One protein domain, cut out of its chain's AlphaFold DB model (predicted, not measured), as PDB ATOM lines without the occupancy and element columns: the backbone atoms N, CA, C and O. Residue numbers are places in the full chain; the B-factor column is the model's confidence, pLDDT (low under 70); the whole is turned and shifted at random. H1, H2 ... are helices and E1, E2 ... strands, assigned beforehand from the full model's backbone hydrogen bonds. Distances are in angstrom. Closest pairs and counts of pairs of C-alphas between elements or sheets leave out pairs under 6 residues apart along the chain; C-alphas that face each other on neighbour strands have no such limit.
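AT A GLANCE: This is residues 236 to 334 of the 337 residues of the protein "Ribonuclease H-like protein" of Wallemia mellicola (strain ATCC MYA-4683 / CBS 633.66) (UniProt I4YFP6). One helix, H3, runs through the middle of a cluster of helices: H1 crosses it on one side, H2 crosses it near its first residues, and H4 folds back beside it. A small three-stranded sheet, E1 E2 E3, sits at the other end of H3, while H5 is set off from the other helices. The printed part has 99 residues, mostly helix by class, with three named strands followed by five named helices along the chain. The sheet's order is E1 E2 E3, antiparallel throughout, and it is a meander, each strand the antiparallel neighbour of the one before. The whole is compact, with a radius of gyration of the C-alphas of 13.4 A, and spans 34 by 30 by 29 A.

HOW THE PARTS SIT: Start with E1, residues 236 to 238, and E2, residues 243 to 246: they form a hairpin, with N 236 and O 245 at 2.8 A. E2 and E3, residues 249 to 251, form the next hairpin, with N 251 and O 244 at 2.7 A. Go on to H1, residues 256 to 267, and H2, residues 272 to 279, a helical hairpin that touches at a steep tilt of 40 degrees, closest at the C-alphas of Trp 264 and Thr 275, 5.8 A. H3, residues 287 to 300, is the hub. It touches H1, about perpendicular at 84 degrees, with the C-alphas of His 258 and Tyr 293 closest at 5.6 A. With residues 287 to 290 alone it touches H2, about perpendicular at 77 degrees, closest at Leu 272 and Arg 287, whose C-alphas are 6.3 A apart. With residues 296 to 300 it only grazes the sheet. H4, residues 307 to 320, touches H3 at a shallow tilt of 22 degrees, opposite ways, closest at the C-alphas of Ile 291 and Leu 313, 7.4 A; the two are a helical hairpin. The helix packing is mostly crossed, with one of four touching pairs at a shallow tilt. H5, residues 323 to 333, touches no helix and is only just apart from H4, at 8.3 A. Every O i to N i+4 pair is within hydrogen-bond range in H3, H4 and H5, against 7 of 8 in H1 and 3 of 4 in H2.

IN THESE COORDINATES: Find C-alpha 236 at (-23.274, 17.155, -18.908), where E1 begins; E1 is 6.4 A long, E2 10.1 A and E3 6.5 A. H1 measures 15.3 A and H2 10.3 A. From C-alpha 287 at (-27.973, 15.557, 1.555), H3 runs 20.3 A. H4 measures 19.7 A, and H5 14.9 A, to C-alpha 333 at (-25.821, 22.683, -13.757).

THE WHOLE: The C-alphas of Val 240 and Glu 282 are the two farthest apart, at 38.8 A. The printed part has no cut and no long link. Mean pLDDT of the printed part is 73.4; look for values under 70 in residues 320 to 334, among others.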
ATOM      1  N   ILE A 236     -22.642  17.137 -17.586       60.31
ATOM      2  CA  ILE A 236     -23.274  17.155 -18.908       60.31
ATOM      3  C   ILE A 236     -23.941  15.804 -19.143       60.31
ATOM      4  O   ILE A 236     -23.261  14.780 -19.177       60.31
ATOM      5  N   TYR A 237     -25.260  15.778 -19.336       62.19
ATOM      6  CA  TYR A 237     -25.961  14.561 -19.752       62.19
ATOM      7  C   TYR A 237     -26.197  14.543 -21.263       62.19
ATOM      8  O   TYR A 237     -27.013  15.296 -21.792       62.19
ATOM      9  N   ASN A 238     -25.522  13.636 -21.960       57.56
ATOM     10  CA  ASN A 238     -25.759  13.359 -23.366       57.56
ATOM     11  C   ASN A 238     -26.935  12.381 -23.513       57.56
ATOM     12  O   ASN A 238     -26.807  11.180 -23.268       57.56
ATOM     13  N   ARG A 239     -28.086  12.903 -23.950       53.94
ATOM     14  CA  ARG A 239     -29.322  12.130 -24.161       53.94
ATOM     15  C   ARG A 239     -29.232  11.117 -25.302       53.94
ATOM     16  O   ARG A 239     -29.919  10.100 -25.242       53.94
ATOM     17  N   VAL A 240     -28.408  11.379 -26.318       49.78
ATOM     18  CA  VAL A 240     -28.312  10.545 -27.528       49.78
ATOM     19  C   VAL A 240     -27.635   9.213 -27.209       49.78
ATOM     20  O   VAL A 240     -28.139   8.163 -27.599       49.78
ATOM     21  N   ILE A 241     -26.546   9.242 -26.436       55.75
ATOM     22  CA  ILE A 241     -25.804   8.031 -26.034       55.75
ATOM     23  C   ILE A 241     -26.033   7.617 -24.571       55.75
ATOM     24  O   ILE A 241     -25.445   6.641 -24.114       55.75
ATOM     25  N   ARG A 242     -26.897   8.336 -23.838       61.66
ATOM     26  CA  ARG A 242     -27.188   8.150 -22.402       61.66
ATOM     27  C   ARG A 242     -25.922   8.109 -21.544       61.66
ATOM     28  O   ARG A 242     -25.679   7.141 -20.826       61.66
ATOM     29  N   SER A 243     -25.128   9.174 -21.605       69.94
ATOM     30  CA  SER A 243     -23.903   9.310 -20.812       69.94
ATOM     31  C   SER A 243     -23.881  10.598 -20.001       69.94
ATOM     32  O   SER A 243     -24.401  11.619 -20.434       69.94
ATOM     33  N   LEU A 244     -23.256  10.561 -18.831       72.81
ATOM     34  CA  LEU A 244     -23.070  11.688 -17.925       72.81
ATOM     35  C   LEU A 244     -21.586  12.014 -17.817       72.81
ATOM     36  O   LEU A 244     -20.825  11.171 -17.358       72.81
ATOM     37  N   THR A 245     -21.166  13.213 -18.193       67.31
ATOM     38  CA  THR A 245     -19.765  13.633 -18.097       67.31
ATOM     39  C   THR A 245     -19.616  14.696 -17.022       67.31
ATOM     40  O   THR A 245     -20.291  15.715 -17.080       67.31
ATOM     41  N   LYS A 246     -18.739  14.465 -16.042       66.12
ATOM     42  CA  LYS A 246     -18.395  15.424 -14.984       66.12
ATOM     43  C   LYS A 246     -16.899  15.378 -14.727       66.12
ATOM     44  O   LYS A 246     -16.368  14.286 -14.561       66.12
ATOM     45  N   ASP A 247     -16.232  16.530 -14.672       63.94
ATOM     46  CA  ASP A 247     -14.791  16.616 -14.375       63.94
ATOM     47  C   ASP A 247     -13.952  15.659 -15.255       63.94
ATOM     48  O   ASP A 247     -13.090  14.929 -14.772       63.94
ATOM     49  N   ASN A 248     -14.259  15.613 -16.560       57.97
ATOM     50  CA  ASN A 248     -13.680  14.698 -17.559       57.97
ATOM     51  C   ASN A 248     -13.946  13.193 -17.344       57.97
ATOM     52  O   ASN A 248     -13.464  12.365 -18.117       57.97
ATOM     53  N   VAL A 249     -14.752  12.808 -16.352       56.34
ATOM     54  CA  VAL A 249     -15.202  11.427 -16.145       56.34
ATOM     55  C   VAL A 249     -16.548  11.230 -16.826       56.34
ATOM     56  O   VAL A 249     -17.540  11.842 -16.439       56.34
ATOM     57  N   THR A 250     -16.594  10.348 -17.826       71.62
ATOM     58  CA  THR A 250     -17.840   9.972 -18.504       71.62
ATOM     59  C   THR A 250     -18.392   8.672 -17.926       71.62
ATOM     60  O   THR A 250     -17.762   7.619 -17.997       71.62
ATOM     61  N   LEU A 251     -19.592   8.744 -17.362       62.84
ATOM     62  CA  LEU A 251     -20.386   7.629 -16.870       62.84
ATOM     63  C   LEU A 251     -21.393   7.206 -17.937       62.84
ATOM     64  O   LEU A 251     -22.215   8.005 -18.373       62.84
ATOM     65  N   THR A 252     -21.375   5.934 -18.319       66.12
ATOM     66  CA  THR A 252     -22.324   5.347 -19.284       66.12
ATOM     67  C   THR A 252     -23.228   4.283 -18.650       66.12
ATOM     68  O   THR A 252     -24.109   3.743 -19.313       66.12
ATOM     69  N   TYR A 253     -23.034   3.973 -17.360       67.69
ATOM     70  CA  TYR A 253     -23.803   2.971 -16.612       67.69
ATOM     71  C   TYR A 253     -23.880   3.287 -15.106       67.69
ATOM     72  O   TYR A 253     -23.101   4.076 -14.566       67.69
ATOM     73  N   LEU A 254     -24.835   2.658 -14.407       68.75
ATOM     74  CA  LEU A 254     -25.024   2.821 -12.962       68.75
ATOM     75  C   LEU A 254     -23.892   2.151 -12.172       68.75
ATOM     76  O   LEU A 254     -23.589   0.978 -12.368       68.75
ATOM     77  N   GLN A 255     -23.309   2.882 -11.224       71.88
ATOM     78  CA  GLN A 255     -22.286   2.375 -10.311       71.88
ATOM     79  C   GLN A 255     -22.928   1.830  -9.019       71.88
ATOM     80  O   GLN A 255     -24.078   2.160  -8.723       71.88
ATOM     81  N   PRO A 256     -22.217   1.044  -8.186       70.06
ATOM     82  CA  PRO A 256     -22.801   0.419  -6.991       70.06
ATOM     83  C   PRO A 256     -23.497   1.393  -6.028       70.06
ATOM     84  O   PRO A 256     -24.521   1.060  -5.433       70.06
ATOM     85  N   ARG A 257     -22.986   2.624  -5.905       80.12
ATOM     86  CA  ARG A 257     -23.618   3.692  -5.113       80.12
ATOM     87  C   ARG A 257     -24.969   4.132  -5.688       80.12
ATOM     88  O   ARG A 257     -25.903   4.339  -4.927       80.12
ATOM     89  N   HIS A 258     -25.093   4.191  -7.014       85.31
ATOM     90  CA  HIS A 258     -26.338   4.517  -7.711       85.31
ATOM     91  C   HIS A 258     -27.374   3.415  -7.481       85.31
ATOM     92  O   HIS A 258     -28.513   3.687  -7.129       85.31
ATOM     93  N   ILE A 259     -26.959   2.153  -7.573       76.00
ATOM     94  CA  ILE A 259     -27.850   1.009  -7.340       76.00
ATOM     95  C   ILE A 259     -28.361   0.997  -5.890       76.00
ATOM     96  O   ILE A 259     -29.554   0.820  -5.652       76.00
ATOM     97  N   LYS A 260     -27.483   1.246  -4.911       78.94
ATOM     98  CA  LYS A 260     -27.889   1.348  -3.501       78.94
ATOM     99  C   LYS A 260     -28.829   2.532  -3.260       78.94
ATOM    100  O   LYS A 260     -29.833   2.361  -2.577       78.94
ATOM    101  N   THR A 261     -28.549   3.704  -3.836       89.31
ATOM    102  CA  THR A 261     -29.443   4.869  -3.730       89.31
ATOM    103  C   THR A 261     -30.805   4.582  -4.360       89.31
ATOM    104  O   THR A 261     -31.812   4.889  -3.737       89.31
ATOM    105  N   LEU A 262     -30.865   3.931  -5.529       84.38
ATOM    106  CA  LEU A 262     -32.127   3.535  -6.168       84.38
ATOM    107  C   LEU A 262     -32.975   2.675  -5.223       84.38
ATOM    108  O   LEU A 262     -34.138   2.991  -4.979       84.38
ATOM    109  N   LYS A 263     -32.361   1.642  -4.638       85.88
ATOM    110  CA  LYS A 263     -33.028   0.724  -3.713       85.88
ATOM    111  C   LYS A 263     -33.538   1.429  -2.455       85.88
ATOM    112  O   LYS A 263     -34.691   1.274  -2.070       85.88
ATOM    113  N   TRP A 264     -32.689   2.204  -1.783       90.31
ATOM    114  CA  TRP A 264     -33.055   2.805  -0.499       90.31
ATOM    115  C   TRP A 264     -33.981   4.014  -0.652       90.31
ATOM    116  O   TRP A 264     -34.973   4.116   0.069       90.31
ATOM    117  N   TYR A 265     -33.675   4.906  -1.592       92.88
ATOM    118  CA  TYR A 265     -34.368   6.182  -1.739       92.88
ATOM    119  C   TYR A 265     -35.678   6.056  -2.514       92.88
ATOM    120  O   TYR A 265     -36.709   6.556  -2.064       92.88
ATOM    121  N   PHE A 266     -35.654   5.381  -3.666       87.88
ATOM    122  CA  PHE A 266     -36.827   5.280  -4.531       87.88
ATOM    123  C   PHE A 266     -37.657   4.030  -4.236       87.88
ATOM    124  O   PHE A 266     -38.852   4.159  -3.990       87.88
ATOM    125  N   GLU A 267     -37.051   2.839  -4.215       84.44
ATOM    126  CA  GLU A 267     -37.810   1.584  -4.070       84.44
ATOM    127  C   GLU A 267     -38.359   1.405  -2.645       84.44
ATOM    128  O   GLU A 267     -39.547   1.151  -2.468       84.44
ATOM    129  N   ASN A 268     -37.533   1.634  -1.622       90.00
ATOM    130  CA  ASN A 268     -37.938   1.529  -0.214       90.00
ATOM    131  C   ASN A 268     -38.516   2.836   0.364       90.00
ATOM    132  O   ASN A 268     -38.781   2.908   1.564       90.00
ATOM    133  N   GLN A 269     -38.657   3.876  -0.466       89.62
ATOM    134  CA  GLN A 269     -39.227   5.189  -0.133       89.62
ATOM    135  C   GLN A 269     -38.658   5.875   1.125       89.62
ATOM    136  O   GLN A 269     -39.333   6.700   1.748       89.62
ATOM    137  N   ARG A 270     -37.406   5.592   1.496       91.62
ATOM    138  CA  ARG A 270     -36.769   6.202   2.674       91.62
ATOM    139  C   ARG A 270     -36.593   7.714   2.497       91.62
ATOM    140  O   ARG A 270     -36.556   8.237   1.380       91.62
ATOM    141  N   SER A 271     -36.470   8.435   3.612       90.62
ATOM    142  CA  SER A 271     -36.128   9.866   3.580       90.62
ATOM    143  C   SER A 271     -34.664  10.083   3.173       90.62
ATOM    144  O   SER A 271     -33.845   9.162   3.256       90.62
ATOM    145  N   LEU A 272     -34.288  11.308   2.781       87.12
ATOM    146  CA  LEU A 272     -32.884  11.651   2.498       87.12
ATOM    147  C   LEU A 272     -31.956  11.430   3.702       87.12
ATOM    148  O   LEU A 272     -30.780  11.118   3.512       87.12
ATOM    149  N   ASP A 273     -32.452  11.637   4.926       87.94
ATOM    150  CA  ASP A 273     -31.683  11.443   6.163       87.94
ATOM    151  C   ASP A 273     -31.478   9.953   6.462       87.94
ATOM    152  O   ASP A 273     -30.379   9.535   6.811       87.94
ATOM    153  N   GLN A 274     -32.498   9.127   6.237       92.06
ATOM    154  CA  GLN A 274     -32.367   7.674   6.359       92.06
ATOM    155  C   GLN A 274     -31.444   7.115   5.267       92.06
ATOM    156  O   GLN A 274     -30.523   6.360   5.553       92.06
ATOM    157  N   THR A 275     -31.625   7.551   4.020       91.44
ATOM    158  CA  THR A 275     -30.862   7.056   2.864       91.44
ATOM    159  C   THR A 275     -29.367   7.331   2.996       91.44
ATOM    160  O   THR A 275     -28.555   6.450   2.732       91.44
ATOM    161  N   ARG A 276     -28.962   8.534   3.429       91.19
ATOM    162  CA  ARG A 276     -27.529   8.835   3.618       91.19
ATOM    163  C   ARG A 276     -26.877   7.995   4.716       91.19
ATOM    164  O   ARG A 276     -25.678   7.741   4.616       91.19
ATOM    165  N   ASN A 277     -27.646   7.602   5.736       88.44
ATOM    166  CA  ASN A 277     -27.166   6.762   6.826       88.44
ATOM    167  C   ASN A 277     -26.989   5.337   6.300       88.44
ATOM    168  O   ASN A 277     -25.928   4.765   6.474       88.44
ATOM    169  N   GLU A 278     -27.951   4.809   5.542       90.69
ATOM    170  CA  GLU A 278     -27.833   3.484   4.908       90.69
ATOM    171  C   GLU A 278     -26.691   3.411   3.879       90.69
ATOM    172  O   GLU A 278     -26.016   2.390   3.736       90.69
ATOM    173  N   LEU A 279     -26.439   4.502   3.145       81.12
ATOM    174  CA  LEU A 279     -25.349   4.565   2.167       81.12
ATOM    175  C   LEU A 279     -23.964   4.611   2.820       81.12
ATOM    176  O   LEU A 279     -23.005   4.109   2.226       81.12
ATOM    177  N   ARG A 280     -23.843   5.220   4.006       83.50
ATOM    178  CA  ARG A 280     -22.592   5.259   4.774       83.50
ATOM    179  C   ARG A 280     -22.876   5.359   6.287       83.50
ATOM    180  O   ARG A 280     -22.816   6.467   6.824       83.50
ATOM    181  N   PRO A 281     -23.134   4.225   6.971       82.81
ATOM    182  CA  PRO A 281     -23.593   4.213   8.367       82.81
ATOM    183  C   PRO A 281     -22.612   4.862   9.342       82.81
ATOM    184  O   PRO A 281     -23.008   5.673  10.172       82.81
ATOM    185  N   GLU A 282     -21.321   4.579   9.165       80.62
ATOM    186  CA  GLU A 282     -20.213   5.082   9.992       80.62
ATOM    187  C   GLU A 282     -20.093   6.618   9.974       80.62
ATOM    188  O   GLU A 282     -19.605   7.242  10.913       80.62
ATOM    189  N   LYS A 283     -20.489   7.249   8.861       80.38
ATOM    190  CA  LYS A 283     -20.382   8.697   8.666       80.38
ATOM    191  C   LYS A 283     -21.363   9.133   7.588       80.38
ATOM    192  O   LYS A 283     -21.002   9.100   6.418       80.38
ATOM    193  N   PRO A 284     -22.571   9.588   7.908       80.12
ATOM    194  CA  PRO A 284     -23.578   9.893   6.896       80.12
ATOM    195  C   PRO A 284     -23.091  10.823   5.771       80.12
ATOM    196  O   PRO A 284     -22.260  11.713   5.977       80.12
ATOM    197  N   LEU A 285     -23.579  10.593   4.548       77.38
ATOM    198  CA  LEU A 285     -23.292  11.456   3.392       77.38
ATOM    199  C   LEU A 285     -24.019  12.806   3.494       77.38
ATOM    200  O   LEU A 285     -25.049  12.916   4.150       77.38
ATOM    201  N   ALA A 286     -23.538  13.834   2.793       77.81
ATOM    202  CA  ALA A 286     -24.284  15.088   2.683       77.81
ATOM    203  C   ALA A 286     -25.602  14.878   1.908       77.81
ATOM    204  O   ALA A 286     -25.660  14.048   0.997       77.81
ATOM    205  N   ARG A 287     -26.656  15.654   2.232       79.88
ATOM    206  CA  ARG A 287     -27.973  15.557   1.555       79.88
ATOM    207  C   ARG A 287     -27.818  15.677   0.034       79.88
ATOM    208  O   ARG A 287     -28.346  14.860  -0.713       79.88
ATOM    209  N   ILE A 288     -27.018  16.655  -0.390       75.62
ATOM    210  CA  ILE A 288     -26.766  16.969  -1.797       75.62
ATOM    211  C   ILE A 288     -26.107  15.814  -2.555       75.62
ATOM    212  O   ILE A 288     -26.426  15.575  -3.711       75.62
ATOM    213  N   THR A 289     -25.241  15.039  -1.902       78.06
ATOM    214  CA  THR A 289     -24.585  13.885  -2.529       78.06
ATOM    215  C   THR A 289     -25.592  12.788  -2.861       78.06
ATOM    216  O   THR A 289     -25.504  12.166  -3.915       78.06
ATOM    217  N   VAL A 290     -26.579  12.569  -1.988       82.75
ATOM    218  CA  VAL A 290     -27.648  11.591  -2.237       82.75
ATOM    219  C   VAL A 290     -28.567  12.061  -3.364       82.75
ATOM    220  O   VAL A 290     -28.913  11.255  -4.223       82.75
ATOM    221  N   ILE A 291     -28.894  13.359  -3.403       83.94
ATOM    222  CA  ILE A 291     -29.663  13.978  -4.494       83.94
ATOM    223  C   ILE A 291     -28.919  13.826  -5.824       83.94
ATOM    224  O   ILE A 291     -29.521  13.398  -6.801       83.94
ATOM    225  N   LEU A 292     -27.608  14.079  -5.858       79.81
ATOM    226  CA  LEU A 292     -26.794  13.875  -7.059       79.81
ATOM    227  C   LEU A 292     -26.864  12.425  -7.540       79.81
ATOM    228  O   LEU A 292     -27.184  12.190  -8.698       79.81
ATOM    229  N   TYR A 293     -26.665  11.444  -6.655       86.62
ATOM    230  CA  TYR A 293     -26.797  10.037  -7.041       86.62
ATOM    231  C   TYR A 293     -28.203   9.708  -7.557       86.62
ATOM    232  O   TYR A 293     -28.325   8.969  -8.528       86.62
ATOM    233  N   ALA A 294     -29.256  10.259  -6.944       86.94
ATOM    234  CA  ALA A 294     -30.636  10.096  -7.397       86.94
ATOM    235  C   ALA A 294     -30.847  10.654  -8.815       86.94
ATOM    236  O   ALA A 294     -31.392   9.961  -9.672       86.94
ATOM    237  N   THR A 295     -30.350  11.860  -9.084       83.44
ATOM    238  CA  THR A 295     -30.414  12.504 -10.400       83.44
ATOM    239  C   THR A 295     -29.620  11.727 -11.450       83.44
ATOM    240  O   THR A 295     -30.122  11.479 -12.543       83.44
ATOM    241  N   GLU A 296     -28.412  11.265 -11.118       83.44
ATOM    242  CA  GLU A 296     -27.578  10.469 -12.028       83.44
ATOM    243  C   GLU A 296     -28.240   9.129 -12.391       83.44
ATOM    244  O   GLU A 296     -28.186   8.703 -13.546       83.44
ATOM    245  N   ILE A 297     -28.919   8.480 -11.435       82.56
ATOM    246  CA  ILE A 297     -29.706   7.264 -11.690       82.56
ATOM    247  C   ILE A 297     -30.806   7.535 -12.700       82.56
ATOM    248  O   ILE A 297     -30.955   6.784 -13.660       82.56
ATOM    249  N   LEU A 298     -31.580   8.590 -12.463       82.69
ATOM    250  CA  LEU A 298     -32.695   8.963 -13.315       82.69
ATOM    251  C   LEU A 298     -32.218   9.253 -14.745       82.69
ATOM    252  O   LEU A 298     -32.817   8.762 -15.697       82.69
ATOM    253  N   LEU A 299     -31.081   9.937 -14.886       78.00
ATOM    254  CA  LEU A 299     -30.464  10.223 -16.180       78.00
ATOM    255  C   LEU A 299     -29.936   8.960 -16.879       78.00
ATOM    256  O   LEU A 299     -30.091   8.816 -18.087       78.00
ATOM    257  N   LEU A 300     -29.350   7.999 -16.163       72.25
ATOM    258  CA  LEU A 300     -28.714   6.831 -16.796       72.25
ATOM    259  C   LEU A 300     -29.610   5.591 -16.912       72.25
ATOM    260  O   LEU A 300     -29.271   4.661 -17.648       72.25
ATOM    261  N   SER A 301     -30.731   5.513 -16.193       69.44
ATOM    262  CA  SER A 301     -31.531   4.286 -16.159       69.44
ATOM    263  C   SER A 301     -32.439   4.116 -17.387       69.44
ATOM    264  O   SER A 301     -32.893   5.072 -18.011       69.44
ATOM    265  N   LYS A 302     -32.731   2.856 -17.751       58.66
ATOM    266  CA  LYS A 302     -33.729   2.519 -18.787       58.66
ATOM    267  C   LYS A 302     -35.175   2.608 -18.285       58.66
ATOM    268  O   LYS A 302     -36.083   2.583 -19.110       58.66
ATOM    269  N   LYS A 303     -35.390   2.680 -16.966       53.81
ATOM    270  CA  LYS A 303     -36.709   2.963 -16.397       53.81
ATOM    271  C   LYS A 303     -36.953   4.449 -16.659       53.81
ATOM    272  O   LYS A 303     -36.219   5.276 -16.134       53.81
ATOM    273  N   GLY A 304     -37.899   4.783 -17.536       58.94
ATOM    274  CA  GLY A 304     -38.274   6.182 -17.756       58.94
ATOM    275  C   GLY A 304     -38.565   6.877 -16.424       58.94
ATOM    276  O   GLY A 304     -38.971   6.222 -15.460       58.94
ATOM    277  N   TYR A 305     -38.316   8.184 -16.357       72.12
ATOM    278  CA  TYR A 305     -38.623   8.990 -15.178       72.12
ATOM    279  C   TYR A 305     -40.119   8.867 -14.877       72.12
ATOM    280  O   TYR A 305     -40.934   9.433 -15.597       72.12
ATOM    281  N   SER A 306     -40.500   8.088 -13.864       74.75
ATOM    282  CA  SER A 306     -41.895   8.103 -13.424       74.75
ATOM    283  C   SER A 306     -42.170   9.429 -12.727       74.75
ATOM    284  O   SER A 306     -41.317   9.920 -11.979       74.75
ATOM    285  N   ASP A 307     -43.363   9.982 -12.927       73.88
ATOM    286  CA  ASP A 307     -43.760  11.245 -12.299       73.88
ATOM    287  C   ASP A 307     -43.604  11.183 -10.774       73.88
ATOM    288  O   ASP A 307     -43.139  12.130 -10.150       73.88
ATOM    289  N   ALA A 308     -43.854  10.014 -10.172       78.19
ATOM    290  CA  ALA A 308     -43.642   9.783  -8.747       78.19
ATOM    291  C   ALA A 308     -42.177   9.980  -8.304       78.19
ATOM    292  O   ALA A 308     -41.921  10.513  -7.223       78.19
ATOM    293  N   MET A 309     -41.200   9.574  -9.125       83.44
ATOM    294  CA  MET A 309     -39.777   9.758  -8.817       83.44
ATOM    295  C   MET A 309     -39.345  11.217  -8.981       83.44
ATOM    296  O   MET A 309     -38.583  11.713  -8.151       83.44
ATOM    297  N   LEU A 310     -39.848  11.901 -10.016       79.81
ATOM    298  CA  LEU A 310     -39.564  13.319 -10.253       79.81
ATOM    299  C   LEU A 310     -40.155  14.196  -9.147       79.81
ATOM    300  O   LEU A 310     -39.436  14.995  -8.553       79.81
ATOM    301  N   VAL A 311     -41.423  13.973  -8.794       82.06
ATOM    302  CA  VAL A 311     -42.118  14.717  -7.735       82.06
ATOM    303  C   VAL A 311     -41.451  14.503  -6.378       82.06
ATOM    304  O   VAL A 311     -41.243  15.465  -5.639       82.06
ATOM    305  N   LYS A 312     -41.053  13.268  -6.037       87.25
ATOM    306  CA  LYS A 312     -40.335  13.007  -4.776       87.25
ATOM    307  C   LYS A 312     -39.011  13.774  -4.716       87.25
ATOM    308  O   LYS A 312     -38.722  14.390  -3.692       87.25
ATOM    309  N   LEU A 313     -38.228  13.743  -5.797       84.25
ATOM    310  CA  LEU A 313     -36.942  14.436  -5.864       84.25
ATOM    311  C   LEU A 313     -37.120  15.956  -5.767       84.25
ATOM    312  O   LEU A 313     -36.394  16.607  -5.018       84.25
ATOM    313  N   GLN A 314     -38.106  16.508  -6.476       80.88
ATOM    314  CA  GLN A 314     -38.414  17.935  -6.462       80.88
ATOM    315  C   GLN A 314     -38.851  18.408  -5.072       80.88
ATOM    316  O   GLN A 314     -38.285  19.367  -4.553       80.88
ATOM    317  N   ASN A 315     -39.766  17.688  -4.421       84.69
ATOM    318  CA  ASN A 315     -40.220  18.023  -3.070       84.69
ATOM    319  C   ASN A 315     -39.065  18.022  -2.057       84.69
ATOM    320  O   ASN A 315     -38.981  18.899  -1.198       84.69
ATOM    321  N   ASP A 316     -38.151  17.055  -2.153       82.19
ATOM    322  CA  ASP A 316     -36.994  16.995  -1.260       82.19
ATOM    323  C   ASP A 316     -35.961  18.098  -1.575       82.19
ATOM    324  O   ASP A 316     -35.378  18.670  -0.652       82.19
ATOM    325  N   ILE A 317     -35.758  18.463  -2.844       76.31
ATOM    326  CA  ILE A 317     -34.949  19.634  -3.229       76.31
ATOM    327  C   ILE A 317     -35.554  20.915  -2.646       76.31
ATOM    328  O   ILE A 317     -34.840  21.735  -2.066       76.31
ATOM    329  N   GLU A 318     -36.869  21.083  -2.760       75.44
ATOM    330  CA  GLU A 318     -37.574  22.261  -2.266       75.44
ATOM    331  C   GLU A 318     -37.503  22.383  -0.749       75.44
ATOM    332  O   GLU A 318     -37.264  23.480  -0.239       75.44
ATOM    333  N   LYS A 319     -37.650  21.253  -0.055       76.12
ATOM    334  CA  LYS A 319     -37.672  21.165   1.403       76.12
ATOM    335  C   LYS A 319     -36.292  21.278   2.050       76.12
ATOM    336  O   LYS A 319     -36.197  21.783   3.166       76.12
ATOM    337  N   TYR A 320     -35.238  20.771   1.406       68.00
ATOM    338  CA  TYR A 320     -33.938  20.574   2.062       68.00
ATOM    339  C   TYR A 320     -32.778  21.395   1.488       68.00
ATOM    340  O   TYR A 320     -31.712  21.397   2.108       68.00
ATOM    341  N   LEU A 321     -32.944  22.073   0.348       66.12
ATOM    342  CA  LEU A 321     -31.915  22.954  -0.210       66.12
ATOM    343  C   LEU A 321     -32.345  24.418  -0.070       66.12
ATOM    344  O   LEU A 321     -33.422  24.807  -0.527       66.12
ATOM    345  N   ASP A 322     -31.510  25.235   0.574       63.41
ATOM    346  CA  ASP A 322     -31.766  26.672   0.679       63.41
ATOM    347  C   ASP A 322     -31.580  27.381  -0.677       63.41
ATOM    348  O   ASP A 322     -31.015  26.837  -1.630       63.41
ATOM    349  N   VAL A 323     -32.077  28.617  -0.769       56.06
ATOM    350  CA  VAL A 323     -32.089  29.427  -2.000       56.06
ATOM    351  C   VAL A 323     -30.686  29.684  -2.562       56.06
ATOM    352  O   VAL A 323     -30.518  29.721  -3.780       56.06
ATOM    353  N   SER A 324     -29.669  29.829  -1.713       56.66
ATOM    354  CA  SER A 324     -28.281  30.033  -2.140       56.66
ATOM    355  C   SER A 324     -27.682  28.770  -2.760       56.66
ATOM    356  O   SER A 324     -26.999  28.854  -3.779       56.66
ATOM    357  N   ILE A 325     -28.022  27.593  -2.226       58.00
ATOM    358  CA  ILE A 325     -27.595  26.310  -2.793       58.00
ATOM    359  C   ILE A 325     -28.354  26.025  -4.088       58.00
ATOM    360  O   ILE A 325     -27.739  25.596  -5.057       58.00
ATOM    361  N   LYS A 326     -29.659  26.324  -4.156       58.12
ATOM    362  CA  LYS A 326     -30.433  26.252  -5.410       58.12
ATOM    363  C   LYS A 326     -29.821  27.142  -6.496       58.12
ATOM    364  O   LYS A 326     -29.698  26.710  -7.636       58.12
ATOM    365  N   LYS A 327     -29.393  28.353  -6.130       52.09
ATOM    366  CA  LYS A 327     -28.733  29.309  -7.026       52.09
ATOM    367  C   LYS A 327     -27.370  28.808  -7.511       52.09
ATOM    368  O   LYS A 327     -27.141  28.802  -8.711       52.09
ATOM    369  N   SER A 328     -26.520  28.310  -6.617       51.06
ATOM    370  CA  SER A 328     -25.247  27.683  -7.004       51.06
ATOM    371  C   SER A 328     -25.465  26.434  -7.865       51.06
ATOM    372  O   SER A 328     -24.719  26.197  -8.804       51.06
ATOM    373  N   TRP A 329     -26.522  25.659  -7.611       52.50
ATOM    374  CA  TRP A 329     -26.875  24.497  -8.427       52.50
ATOM    375  C   TRP A 329     -27.344  24.904  -9.831       52.50
ATOM    376  O   TRP A 329     -26.944  24.291 -10.813       52.50
ATOM    377  N   TYR A 330     -28.121  25.980  -9.959       47.34
ATOM    378  CA  TYR A 330     -28.424  26.581 -11.260       47.34
ATOM    379  C   TYR A 330     -27.161  27.066 -11.980       47.34
ATOM    380  O   TYR A 330     -26.990  26.811 -13.169       47.34
ATOM    381  N   GLU A 331     -26.268  27.742 -11.257       44.38
ATOM    382  CA  GLU A 331     -24.998  28.252 -11.781       44.38
ATOM    383  C   GLU A 331     -24.078  27.111 -12.257       44.38
ATOM    384  O   GLU A 331     -23.462  27.223 -13.317       44.38
ATOM    385  N   ASP A 332     -24.057  25.984 -11.543       41.72
ATOM    386  CA  ASP A 332     -23.221  24.828 -11.871       41.72
ATOM    387  C   ASP A 332     -23.837  23.925 -12.950       41.72
ATOM    388  O   ASP A 332     -23.123  23.424 -13.818       41.72
ATOM    389  N   TYR A 333     -25.152  23.694 -12.924       44.50
ATOM    390  CA  TYR A 333     -25.821  22.683 -13.757       44.50
ATOM    391  C   TYR A 333     -26.696  23.273 -14.867       44.50
ATOM    392  O   TYR A 333     -27.139  22.539 -15.748       44.50
ATOM    393  N   GLY A 334     -26.891  24.594 -14.895       37.03
ATOM    394  CA  GLY A 334     -27.589  25.304 -15.970       37.03
ATOM    395  C   GLY A 334     -29.092  25.035 -16.048       37.03
ATOM    396  O   GLY A 334     -29.720  25.417 -17.031       37.03
TER     397      GLY A 334